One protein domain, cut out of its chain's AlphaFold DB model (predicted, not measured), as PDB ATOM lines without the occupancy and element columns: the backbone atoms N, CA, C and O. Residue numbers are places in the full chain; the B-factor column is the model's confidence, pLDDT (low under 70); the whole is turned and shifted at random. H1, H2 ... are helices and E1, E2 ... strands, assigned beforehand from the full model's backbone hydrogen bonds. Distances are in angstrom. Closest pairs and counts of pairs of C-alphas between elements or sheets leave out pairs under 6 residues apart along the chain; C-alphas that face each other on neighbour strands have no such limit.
ATOM      1  N   GLN A 150     210.284 272.752 134.014       54.09
ATOM      2  CA  GLN A 150     210.775 274.103 134.263       54.09
ATOM      3  C   GLN A 150     212.270 274.077 134.593       54.09
ATOM      4  O   GLN A 150     212.665 273.630 135.672       54.09
ATOM      5  N   GLU A 151     213.080 274.634 133.684       49.66
ATOM      6  CA  GLU A 151     214.400 275.172 134.024       49.66
ATOM      7  C   GLU A 151     214.241 276.082 135.243       49.66
ATOM      8  O   GLU A 151     213.380 276.968 135.276       49.66
ATOM      9  N   ASN A 152     215.023 275.828 136.284       53.09
ATOM     10  CA  ASN A 152     214.889 276.555 137.529       53.09
ATOM     11  C   ASN A 152     215.414 277.989 137.313       53.09
ATOM     12  O   ASN A 152     216.617 278.218 137.301       53.09
ATOM     13  N   ILE A 153     214.512 278.951 137.079       43.09
ATOM     14  CA  ILE A 153     214.828 280.353 136.714       43.09
ATOM     15  C   ILE A 153     215.660 281.057 137.806       43.09
ATOM     16  O   ILE A 153     216.317 282.058 137.537       43.09
ATOM     17  N   VAL A 154     215.631 280.525 139.031       44.19
ATOM     18  CA  VAL A 154     216.344 281.059 140.196       44.19
ATOM     19  C   VAL A 154     217.744 280.443 140.316       44.19
ATOM     20  O   VAL A 154     218.713 281.179 140.400       44.19
ATOM     21  N   VAL A 155     217.899 279.117 140.194       43.12
ATOM     22  CA  VAL A 155     219.218 278.454 140.360       43.12
ATOM     23  C   VAL A 155     219.918 278.060 139.054       43.12
ATOM     24  O   VAL A 155     220.955 277.408 139.100       43.12
ATOM     25  N   GLY A 156     219.373 278.431 137.891       42.22
ATOM     26  CA  GLY A 156     220.004 278.226 136.585       42.22
ATOM     27  C   GLY A 156     220.381 276.769 136.308       42.22
ATOM     28  O   GLY A 156     221.559 276.451 136.192       42.22
ATOM     29  N   GLY A 157     219.402 275.867 136.195       54.69
ATOM     30  CA  GLY A 157     219.696 274.479 135.828       54.69
ATOM     31  C   GLY A 157     218.536 273.497 135.960       54.69
ATOM     32  O   GLY A 157     217.435 273.843 136.400       54.69
ATOM     33  N   GLU A 158     218.811 272.257 135.554       65.25
ATOM     34  CA  GLU A 158     217.975 271.077 135.791       65.25
ATOM     35  C   GLU A 158     217.878 270.818 137.306       65.25
ATOM     36  O   GLU A 158     218.845 271.034 138.035       65.25
ATOM     37  N   ASN A 159     216.731 270.349 137.811       82.31
ATOM     38  CA  ASN A 159     216.565 269.966 139.223       82.31
ATOM     39  C   ASN A 159     217.265 268.624 139.519       82.31
ATOM     40  O   ASN A 159     216.633 267.687 140.007       82.31
ATOM     41  N   LYS A 160     218.546 268.520 139.148       88.88
ATOM     42  CA  LYS A 160     219.383 267.323 139.179       88.88
ATOM     43  C   LYS A 160     220.808 267.714 139.588       88.88
ATOM     44  O   LYS A 160     221.430 268.584 138.980       88.88
ATOM     45  N   TRP A 161     221.325 267.047 140.612       92.00
ATOM     46  CA  TRP A 161     222.616 267.311 141.240       92.00
ATOM     47  C   TRP A 161     223.407 266.012 141.330       92.00
ATOM     48  O   TRP A 161     222.913 265.035 141.894       92.00
ATOM     49  N   ARG A 162     224.622 265.983 140.779       93.00
ATOM     50  CA  ARG A 162     225.461 264.778 140.817       93.00
ATOM     51  C   ARG A 162     225.908 264.474 142.237       93.00
ATOM     52  O   ARG A 162     226.214 265.389 142.987       93.00
ATOM     53  N   TYR A 163     226.020 263.201 142.601       94.19
ATOM     54  CA  TYR A 163     226.462 262.836 143.954       94.19
ATOM     55  C   TYR A 163     227.876 263.320 144.279       94.19
ATOM     56  O   TYR A 163     228.163 263.641 145.431       94.19
ATOM     57  N   ASP A 164     228.743 263.393 143.267       93.38
ATOM     58  CA  ASP A 164     230.137 263.806 143.414       93.38
ATOM     59  C   ASP A 164     230.320 265.296 143.722       93.38
ATOM     60  O   ASP A 164     231.379 265.670 144.221       93.38
ATOM     61  N   SER A 165     229.299 266.123 143.475       92.75
ATOM     62  CA  SER A 165     229.340 267.550 143.785       92.75
ATOM     63  C   SER A 165     228.880 267.873 145.200       92.75
ATOM     64  O   SER A 165     229.046 269.002 145.663       92.75
ATOM     65  N   PHE A 166     228.282 266.912 145.913       94.25
ATOM     66  CA  PHE A 166     227.798 267.147 147.267       94.25
ATOM     67  C   PHE A 166     228.981 267.367 148.204       94.25
ATOM     68  O   PHE A 166     229.939 266.600 148.220       94.25
ATOM     69  N   SER A 167     228.875 268.390 149.042       93.06
ATOM     70  CA  SER A 167     229.835 268.683 150.109       93.06
ATOM     71  C   SER A 167     229.232 268.496 151.498       93.06
ATOM     72  O   SER A 167     229.969 268.205 152.440       93.06
ATOM     73  N   ASN A 168     227.908 268.626 151.634       94.44
ATOM     74  CA  ASN A 168     227.190 268.335 152.872       94.44
ATOM     75  C   ASN A 168     225.689 268.126 152.627       94.44
ATOM     76  O   ASN A 168     225.138 268.647 151.656       94.44
ATOM     77  N   TYR A 169     225.008 267.452 153.551       94.38
ATOM     78  CA  TYR A 169     223.551 267.463 153.668       94.38
ATOM     79  C   TYR A 169     223.126 267.339 155.133       94.38
ATOM     80  O   TYR A 169     223.762 266.632 155.916       94.38
ATOM     81  N   ASP A 170     222.016 267.976 155.504       94.19
ATOM     82  CA  ASP A 170     221.436 267.781 156.834       94.19
ATOM     83  C   ASP A 170     219.938 268.122 156.908       94.19
ATOM     84  O   ASP A 170     219.316 268.638 155.973       94.19
ATOM     85  N   PHE A 171     219.355 267.815 158.065       93.50
ATOM     86  CA  PHE A 171     217.947 267.981 158.388       93.50
ATOM     87  C   PHE A 171     217.771 268.972 159.536       93.50
ATOM     88  O   PHE A 171     218.196 268.727 160.665       93.50
ATOM     89  N   LEU A 172     217.074 270.074 159.273       91.94
ATOM     90  CA  LEU A 172     216.870 271.148 160.241       91.94
ATOM     91  C   LEU A 172     215.439 271.137 160.785       91.94
ATOM     92  O   LEU A 172     214.498 271.035 159.996       91.94
ATOM     93  N   PRO A 173     215.229 271.341 162.100       87.38
ATOM     94  CA  PRO A 173     216.245 271.498 163.150       87.38
ATOM     95  C   PRO A 173     216.887 270.176 163.596       87.38
ATOM     96  O   PRO A 173     217.927 270.201 164.247       87.38
ATOM     97  N   SER A 174     216.248 269.043 163.313       87.25
ATOM     98  CA  SER A 174     216.792 267.714 163.565       87.25
ATOM     99  C   SER A 174     216.177 266.703 162.607       87.25
ATOM    100  O   SER A 174     215.102 266.920 162.049       87.25
ATOM    101  N   ARG A 175     216.830 265.550 162.472       83.06
ATOM    102  CA  ARG A 175     216.341 264.435 161.657       83.06
ATOM    103  C   ARG A 175     215.017 263.839 162.153       83.06
ATOM    104  O   ARG A 175     214.217 263.382 161.344       83.06
ATOM    105  N   ASP A 176     214.778 263.828 163.464       83.44
ATOM    106  CA  ASP A 176     213.571 263.209 164.032       83.44
ATOM    107  C   ASP A 176     212.327 264.103 163.883       83.44
ATOM    108  O   ASP A 176     211.201 263.606 163.860       83.44
ATOM    109  N   PHE A 177     212.519 265.421 163.749       85.62
ATOM    110  CA  PHE A 177     211.450 266.365 163.424       85.62
ATOM    111  C   PHE A 177     211.940 267.421 162.420       85.62
ATOM    112  O   PHE A 177     212.166 268.580 162.789       85.62
ATOM    113  N   PRO A 178     212.132 267.032 161.151       90.94
ATOM    114  CA  PRO A 178     212.678 267.923 160.151       90.94
ATOM    115  C   PRO A 178     211.591 268.855 159.623       90.94
ATOM    116  O   PRO A 178     210.471 268.452 159.313       90.94
ATOM    117  N   ILE A 179     211.949 270.126 159.516       91.75
ATOM    118  CA  ILE A 179     211.176 271.179 158.858       91.75
ATOM    119  C   ILE A 179     211.782 271.459 157.484       91.75
ATOM    120  O   ILE A 179     211.052 271.633 156.509       91.75
ATOM    121  N   LEU A 180     213.111 271.470 157.405       92.50
ATOM    122  CA  LEU A 180     213.863 271.656 156.175       92.50
ATOM    123  C   LEU A 180     214.847 270.505 156.000       92.50
ATOM    124  O   LEU A 180     215.446 270.034 156.966       92.50
ATOM    125  N   VAL A 181     215.041 270.106 154.755       93.31
ATOM    126  CA  VAL A 181     216.242 269.407 154.315       93.31
ATOM    127  C   VAL A 181     217.079 270.397 153.524       93.31
ATOM    128  O   VAL A 181     216.539 271.192 152.748       93.31
ATOM    129  N   TYR A 182     218.388 270.369 153.734       92.25
ATOM    130  CA  TYR A 182     219.306 271.105 152.888       92.25
ATOM    131  C   TYR A 182     220.443 270.212 152.425       92.25
ATOM    132  O   TYR A 182     220.818 269.252 153.097       92.25
ATOM    133  N   PHE A 183     220.998 270.564 151.277       93.31
ATOM    134  CA  PHE A 183     222.277 270.043 150.834       93.31
ATOM    135  C   PHE A 183     223.101 271.160 150.220       93.31
ATOM    136  O   PHE A 183     222.576 272.203 149.811       93.31
ATOM    137  N   ARG A 184     224.405 270.933 150.202       91.88
ATOM    138  CA  ARG A 184     225.391 271.825 149.630       91.88
ATOM    139  C   ARG A 184     226.120 271.115 148.509       91.88
ATOM    140  O   ARG A 184     226.506 269.958 148.663       91.88
ATOM    141  N   GLU A 185     226.335 271.833 147.420       91.88
ATOM    142  CA  GLU A 185     226.978 271.310 146.224       91.88
ATOM    143  C   GLU A 185     228.000 272.293 145.638       91.88
ATOM    144  O   GLU A 185     227.933 273.494 145.902       91.88
ATOM    145  N   ASP A 186     228.968 271.797 144.871       91.44
ATOM    146  CA  ASP A 186     229.999 272.609 144.216       91.44
ATOM    147  C   ASP A 186     229.921 272.618 142.679       91.44
ATOM    148  O   ASP A 186     230.721 273.304 142.036       91.44
ATOM    149  N   GLN A 187     228.937 271.928 142.090       89.31
ATOM    150  CA  GLN A 187     228.721 271.864 140.644       89.31
ATOM    151  C   GLN A 187     228.268 273.223 140.090       89.31
ATOM    152  O   GLN A 187     228.602 273.533 138.944       89.31
ATOM    153  N   THR A 188     227.564 274.052 140.872       85.31
ATOM    154  CA  THR A 188     227.255 275.436 140.485       85.31
ATOM    155  C   THR A 188     228.519 276.302 140.526       85.31
ATOM    156  O   THR A 188     229.137 276.441 141.596       85.31
ATOM    157  N   PRO A 189     228.909 276.932 139.398       84.38
ATOM    158  CA  PRO A 189     230.052 277.840 139.349       84.38
ATOM    159  C   PRO A 189     229.896 279.005 140.325       84.38
ATOM    160  O   PRO A 189     228.790 279.505 140.507       84.38
ATOM    161  N   VAL A 190     231.000 279.460 140.926       84.12
ATOM    162  CA  VAL A 190     231.006 280.485 141.990       84.12
ATOM    163  C   VAL A 190     230.288 281.766 141.561       84.12
ATOM    164  O   VAL A 190     229.545 282.347 142.344       84.12
ATOM    165  N   GLU A 191     230.468 282.171 140.310       83.38
ATOM    166  CA  GLU A 191     229.836 283.331 139.681       83.38
ATOM    167  C   GLU A 191     228.305 283.245 139.580       83.38
ATOM    168  O   GLU A 191     227.648 284.280 139.495       83.38
ATOM    169  N   ASN A 192     227.749 282.032 139.614       82.94
ATOM    170  CA  ASN A 192     226.315 281.760 139.532       82.94
ATOM    171  C   ASN A 192     225.726 281.332 140.882       82.94
ATOM    172  O   ASN A 192     224.542 281.012 140.951       82.94
ATOM    173  N   ARG A 193     226.538 281.291 141.948       82.62
ATOM    174  CA  ARG A 193     226.049 280.939 143.282       82.62
ATOM    175  C   ARG A 193     225.226 282.085 143.848       82.62
ATOM    176  O   ARG A 193     225.649 283.240 143.855       82.62
ATOM    177  N   GLU A 194     224.063 281.745 144.372       80.38
ATOM    178  CA  GLU A 194     223.212 282.670 145.098       80.38
ATOM    179  C   GLU A 194     223.691 282.803 146.544       80.38
ATOM    180  O   GLU A 194     223.835 281.817 147.277       80.38
ATOM    181  N   GLU A 195     223.887 284.044 146.988       74.12
ATOM    182  CA  GLU A 195     224.126 284.337 148.396       74.12
ATOM    183  C   GLU A 195     222.838 284.124 149.193       74.12
ATOM    184  O   GLU A 195     221.927 284.956 149.213       74.12
ATOM    185  N   VAL A 196     222.764 282.993 149.890       75.25
ATOM    186  CA  VAL A 196     221.680 282.754 150.838       75.25
ATOM    187  C   VAL A 196     221.990 283.537 152.121       75.25
ATOM    188  O   VAL A 196     223.083 283.388 152.669       75.25
ATOM    189  N   PRO A 197     221.055 284.337 152.672       71.81
ATOM    190  CA  PRO A 197     221.307 285.205 153.832       71.81
ATOM    191  C   PRO A 197     221.531 284.448 155.157       71.81
ATOM    192  O   PRO A 197     221.495 285.047 156.232       71.81
ATOM    193  N   ILE A 198     221.707 283.126 155.104       72.44
ATOM    194  CA  ILE A 198     221.776 282.239 156.257       72.44
ATOM    195  C   ILE A 198     223.018 281.360 156.128       72.44
ATOM    196  O   ILE A 198     223.094 280.486 155.267       72.44
ATOM    197  N   THR A 199     223.970 281.559 157.036       78.69
ATOM    198  CA  THR A 199     225.113 280.660 157.207       78.69
ATOM    199  C   THR A 199     224.681 279.469 158.061       78.69
ATOM    200  O   THR A 199     224.435 279.627 159.256       78.69
ATOM    201  N   ILE A 200     224.556 278.292 157.443       77.94
ATOM    202  CA  ILE A 200     224.250 277.034 158.146       77.94
ATOM    203  C   ILE A 200     225.533 276.297 158.535       77.94
ATOM    204  O   ILE A 200     225.657 275.806 159.651       77.94
ATOM    205  N   ASP A 201     226.507 276.284 157.632       79.69
ATOM    206  CA  ASP A 201     227.831 275.707 157.820       79.69
ATOM    207  C   ASP A 201     228.897 276.629 157.201       79.69
ATOM    208  O   ASP A 201     228.584 277.580 156.479       79.69
ATOM    209  N   ASN A 202     230.168 276.375 157.523       82.69
ATOM    210  CA  ASN A 202     231.312 277.142 157.015       82.69
ATOM    211  C   ASN A 202     231.922 276.499 155.756       82.69
ATOM    212  O   ASN A 202     233.133 276.579 155.550       82.69
ATOM    213  N   LEU A 203     231.107 275.799 154.961       85.62
ATOM    214  CA  LEU A 203     231.545 275.091 153.759       85.62
ATOM    215  C   LEU A 203     231.304 275.945 152.506       85.62
ATOM    216  O   LEU A 203     230.398 276.778 152.466       85.62
ATOM    217  N   GLU A 204     232.113 275.730 151.470       85.31
ATOM    218  CA  GLU A 204     231.945 276.381 150.168       85.31
ATOM    219  C   GLU A 204     230.975 275.591 149.280       85.31
ATOM    220  O   GLU A 204     230.978 274.365 149.291       85.31
ATOM    221  N   GLY A 205     230.139 276.287 148.505       86.94
ATOM    222  CA  GLY A 205     229.181 275.669 147.580       86.94
ATOM    223  C   GLY A 205     227.872 276.448 147.470       86.94
ATOM    224  O   GLY A 205     227.658 277.394 148.232       86.94
ATOM    225  N   GLN A 206     226.990 276.050 146.556       88.69
ATOM    226  CA  GLN A 206     225.592 276.476 146.574       88.69
ATOM    227  C   GLN A 206     224.845 275.681 147.640       88.69
ATOM    228  O   GLN A 206     225.019 274.469 147.752       88.69
ATOM    229  N   VAL A 207     223.992 276.352 148.411       89.69
ATOM    230  CA  VAL A 207     223.081 275.679 149.342       89.69
ATOM    231  C   VAL A 207     221.695 275.619 148.726       89.69
ATOM    232  O   VAL A 207     221.185 276.632 148.246       89.69
ATOM    233  N   HIS A 208     221.067 274.449 148.795       89.62
ATOM    234  CA  HIS A 208     219.681 274.247 148.401       89.62
ATOM    235  C   HIS A 208     218.839 273.875 149.618       89.62
ATOM    236  O   HIS A 208     219.204 272.978 150.374       89.62
ATOM    237  N   PHE A 209     217.698 274.546 149.792       90.50
ATOM    238  CA  PHE A 209     216.748 274.278 150.871       90.50
ATOM    239  C   PHE A 209     215.431 273.772 150.313       90.50
ATOM    240  O   PHE A 209     214.844 274.392 149.426       90.50
ATOM    241  N   PHE A 210     214.916 272.708 150.917       91.50
ATOM    242  CA  PHE A 210     213.593 272.193 150.612       91.50
ATOM    243  C   PHE A 210     212.807 271.929 151.895       91.50
ATOM    244  O   PHE A 210     213.375 271.475 152.891       91.50
ATOM    245  N   PRO A 211     211.487 272.176 151.902       91.75
ATOM    246  CA  PRO A 211     210.620 271.681 152.962       91.75
ATOM    247  C   PRO A 211     210.760 270.162 153.123       91.75
ATOM    248  O   PRO A 211     210.874 269.440 152.133       91.75
ATOM    249  N   ALA A 212     210.712 269.665 154.358       92.19
ATOM    250  CA  ALA A 212     210.785 268.235 154.665       92.19
ATOM    251  C   ALA A 212     209.467 267.505 154.318       92.19
ATOM    252  O   ALA A 212     208.718 267.067 155.189       92.19
ATOM    253  N   ILE A 213     209.175 267.417 153.019       92.00
ATOM    254  CA  ILE A 213     207.964 266.811 152.433       92.00
ATOM    255  C   ILE A 213     208.158 265.341 152.042       92.00
ATOM    256  O   ILE A 213     207.276 264.726 151.446       92.00
ATOM    257  N   SER A 214     209.315 264.762 152.350       93.62
ATOM    258  CA  SER A 214     209.672 263.377 152.049       93.62
ATOM    259  C   SER A 214     210.034 262.607 153.312       93.62
ATOM    260  O   SER A 214     210.306 263.184 154.370       93.62
ATOM    261  N   ASN A 215     210.011 261.282 153.212       94.69
ATOM    262  CA  ASN A 215     210.461 260.394 154.263       94.69
ATOM    263  C   ASN A 215     211.953 260.634 154.517       94.69
ATOM    264  O   ASN A 215     212.814 260.206 153.755       94.69
ATOM    265  N   SER A 216     212.251 261.329 155.610       93.00
ATOM    266  CA  SER A 216     213.605 261.789 155.918       93.00
ATOM    267  C   SER A 216     214.573 260.645 156.194       93.00
ATOM    268  O   SER A 216     215.758 260.776 155.911       93.00
ATOM    269  N   LYS A 217     214.071 259.504 156.684       93.19
ATOM    270  CA  LYS A 217     214.883 258.300 156.872       93.19
ATOM    271  C   LYS A 217     215.289 257.706 155.524       93.19
ATOM    272  O   LYS A 217     216.471 257.472 155.321       93.19
ATOM    273  N   GLN A 218     214.340 257.525 154.604       94.88
ATOM    274  CA  GLN A 218     214.652 257.044 153.250       94.88
ATOM    275  C   GLN A 218     215.562 258.021 152.501       94.88
ATOM    276  O   GLN A 218     216.471 257.601 151.796       94.88
ATOM    277  N   LEU A 219     215.347 259.326 152.680       94.62
ATOM    278  CA  LEU A 219     216.186 260.347 152.067       94.62
ATOM    279  C   LEU A 219     217.632 260.283 152.588       94.62
ATOM    280  O   LEU A 219     218.568 260.320 151.796       94.62
ATOM    281  N   GLU A 220     217.821 260.145 153.905       94.69
ATOM    282  CA  GLU A 220     219.146 259.950 154.506       94.69
ATOM    283  C   GLU A 220     219.793 258.640 154.042       94.69
ATOM    284  O   GLU A 220     220.967 258.637 153.682       94.69
ATOM    285  N   GLU A 221     219.036 257.541 154.015       95.25
ATOM    286  CA  GLU A 221     219.508 256.245 153.518       95.25
ATOM    287  C   GLU A 221     219.950 256.332 152.053       95.25
ATOM    288  O   GLU A 221     220.991 255.775 151.710       95.25
ATOM    289  N   GLY A 222     219.223 257.078 151.217       94.75
ATOM    290  CA  GLY A 222     219.610 257.366 149.839       94.75
ATOM    291  C   GLY A 222     220.927 258.139 149.760       94.75
ATOM    292  O   GLY A 222     221.864 257.685 149.107       94.75
ATOM    293  N   PHE A 223     221.071 259.243 150.497       95.19
ATOM    294  CA  PHE A 223     222.337 259.987 150.521       95.19
ATOM    295  C   PHE A 223     223.524 259.119 150.967       95.19
ATOM    296  O   PHE A 223     224.577 259.142 150.331       95.19
ATOM    297  N   VAL A 224     223.346 258.294 152.004       95.25
ATOM    298  CA  VAL A 224     224.385 257.366 152.483       95.25
ATOM    299  C   VAL A 224     224.706 256.296 151.437       95.25
ATOM    300  O   VAL A 224     225.877 256.025 151.173       95.25
ATOM    301  N   LYS A 225     223.682 255.691 150.826       95.06
ATOM    302  CA  LYS A 225     223.822 254.654 149.792       95.06
ATOM    303  C   LYS A 225     224.619 255.154 148.589       95.06
ATOM    304  O   LYS A 225     225.421 254.398 148.046       95.06
ATOM    305  N   HIS A 226     224.416 256.411 148.204       93.56
ATOM    306  CA  HIS A 226     225.081 257.044 147.067       93.56
ATOM    307  C   HIS A 226     226.385 257.774 147.441       93.56
ATOM    308  O   HIS A 226     227.020 258.384 146.585       93.56
ATOM    309  N   GLY A 227     226.834 257.663 148.697       92.81
ATOM    310  CA  GLY A 227     228.135 258.168 149.137       92.81
ATOM    311  C   GLY A 227     228.217 259.689 149.276       92.81
ATOM    312  O   GLY A 227     229.322 260.229 149.264       92.81
TER     313      GLY A 227
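Overview. This is residues 150 to 227 of the 231 residues of an uncharacterized protein of Pseudo-nitzschia multistriata (UniProt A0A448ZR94). Look first for a small sheet of three strands, E2, E3 and E4, with the one helix, H1, over one face of it along edge strand E2. On the other side of the sheet the long link of residues 186 to 205 swings out as a wide loop, while the short strand E1 stands near one end of E3, on H1's side. The 78 printed residues hold four named strands and then one named helix, in the order E1, E2, E3, E4, H1; the sheet runs E2, E3, E4, antiparallel throughout. The class is mixed, helices and strands, though under half of the residues are in named elements. The whole is compact, with a radius of gyration of the C-alphas of 12.6 A and spans of 35 by 25 by 25 A.

Arrangement. Begin at the inner strand E3, residues 180 to 185. Beside it runs edge strand E2, residues 166 to 172, antiparallel at 168 degrees, where you find N 172 and O 180 at 2.8 A and N 184 and O 168 at 2.8 A. The other edge strand, E4, residues 206 to 211, is antiparallel to E3 at 160 degrees, with N 206 and O 185 at 2.8 A. E2, E3 and E4 form a meander, each strand the antiparallel neighbour of the one before; E2 and E3 are a hairpin, and so are E3 and E4. H1, residues 216 to 225, is on the sheet at a height over the sheet of 10.5 A. It lies over E2 and runs along the strands, at 18 degrees to E2 on the local plane; the closest C-alphas of the two are those of Phe 171 and Ser 216, 8.0 A apart. In H1 every O i to N i+4 pair is within hydrogen-bond range. E1, residues 160 to 162, pairs with no named strand; its closest C-alpha to E3 is that of Trp 161, 7.7 A from that of Glu 185. E1 and E2 meet only through their link, and E1 is apart from E4 and from H1.

Along the chain. Find C-alpha 166 at (227.798, 267.147, 147.267); from there E2 runs 17.4 A to C-alpha 172. E3 measures 16.5 A and E4 17.0 A. E1 spans 6.8 A from C-alpha 160 at (219.383, 267.323, 139.179). H1 runs 13.9 A and ends at C-alpha 225, (223.822, 254.654, 149.792).

Size, cuts and confidence. The two C-alphas farthest apart, those of Asp 176 and Glu 191, are 35.5 A from each other. The printed part has no cut. The link E3 to E4 is long, 20 residues. The mean pLDDT of the printed part is 84.5; look for values under 70 at residues 150 to 158.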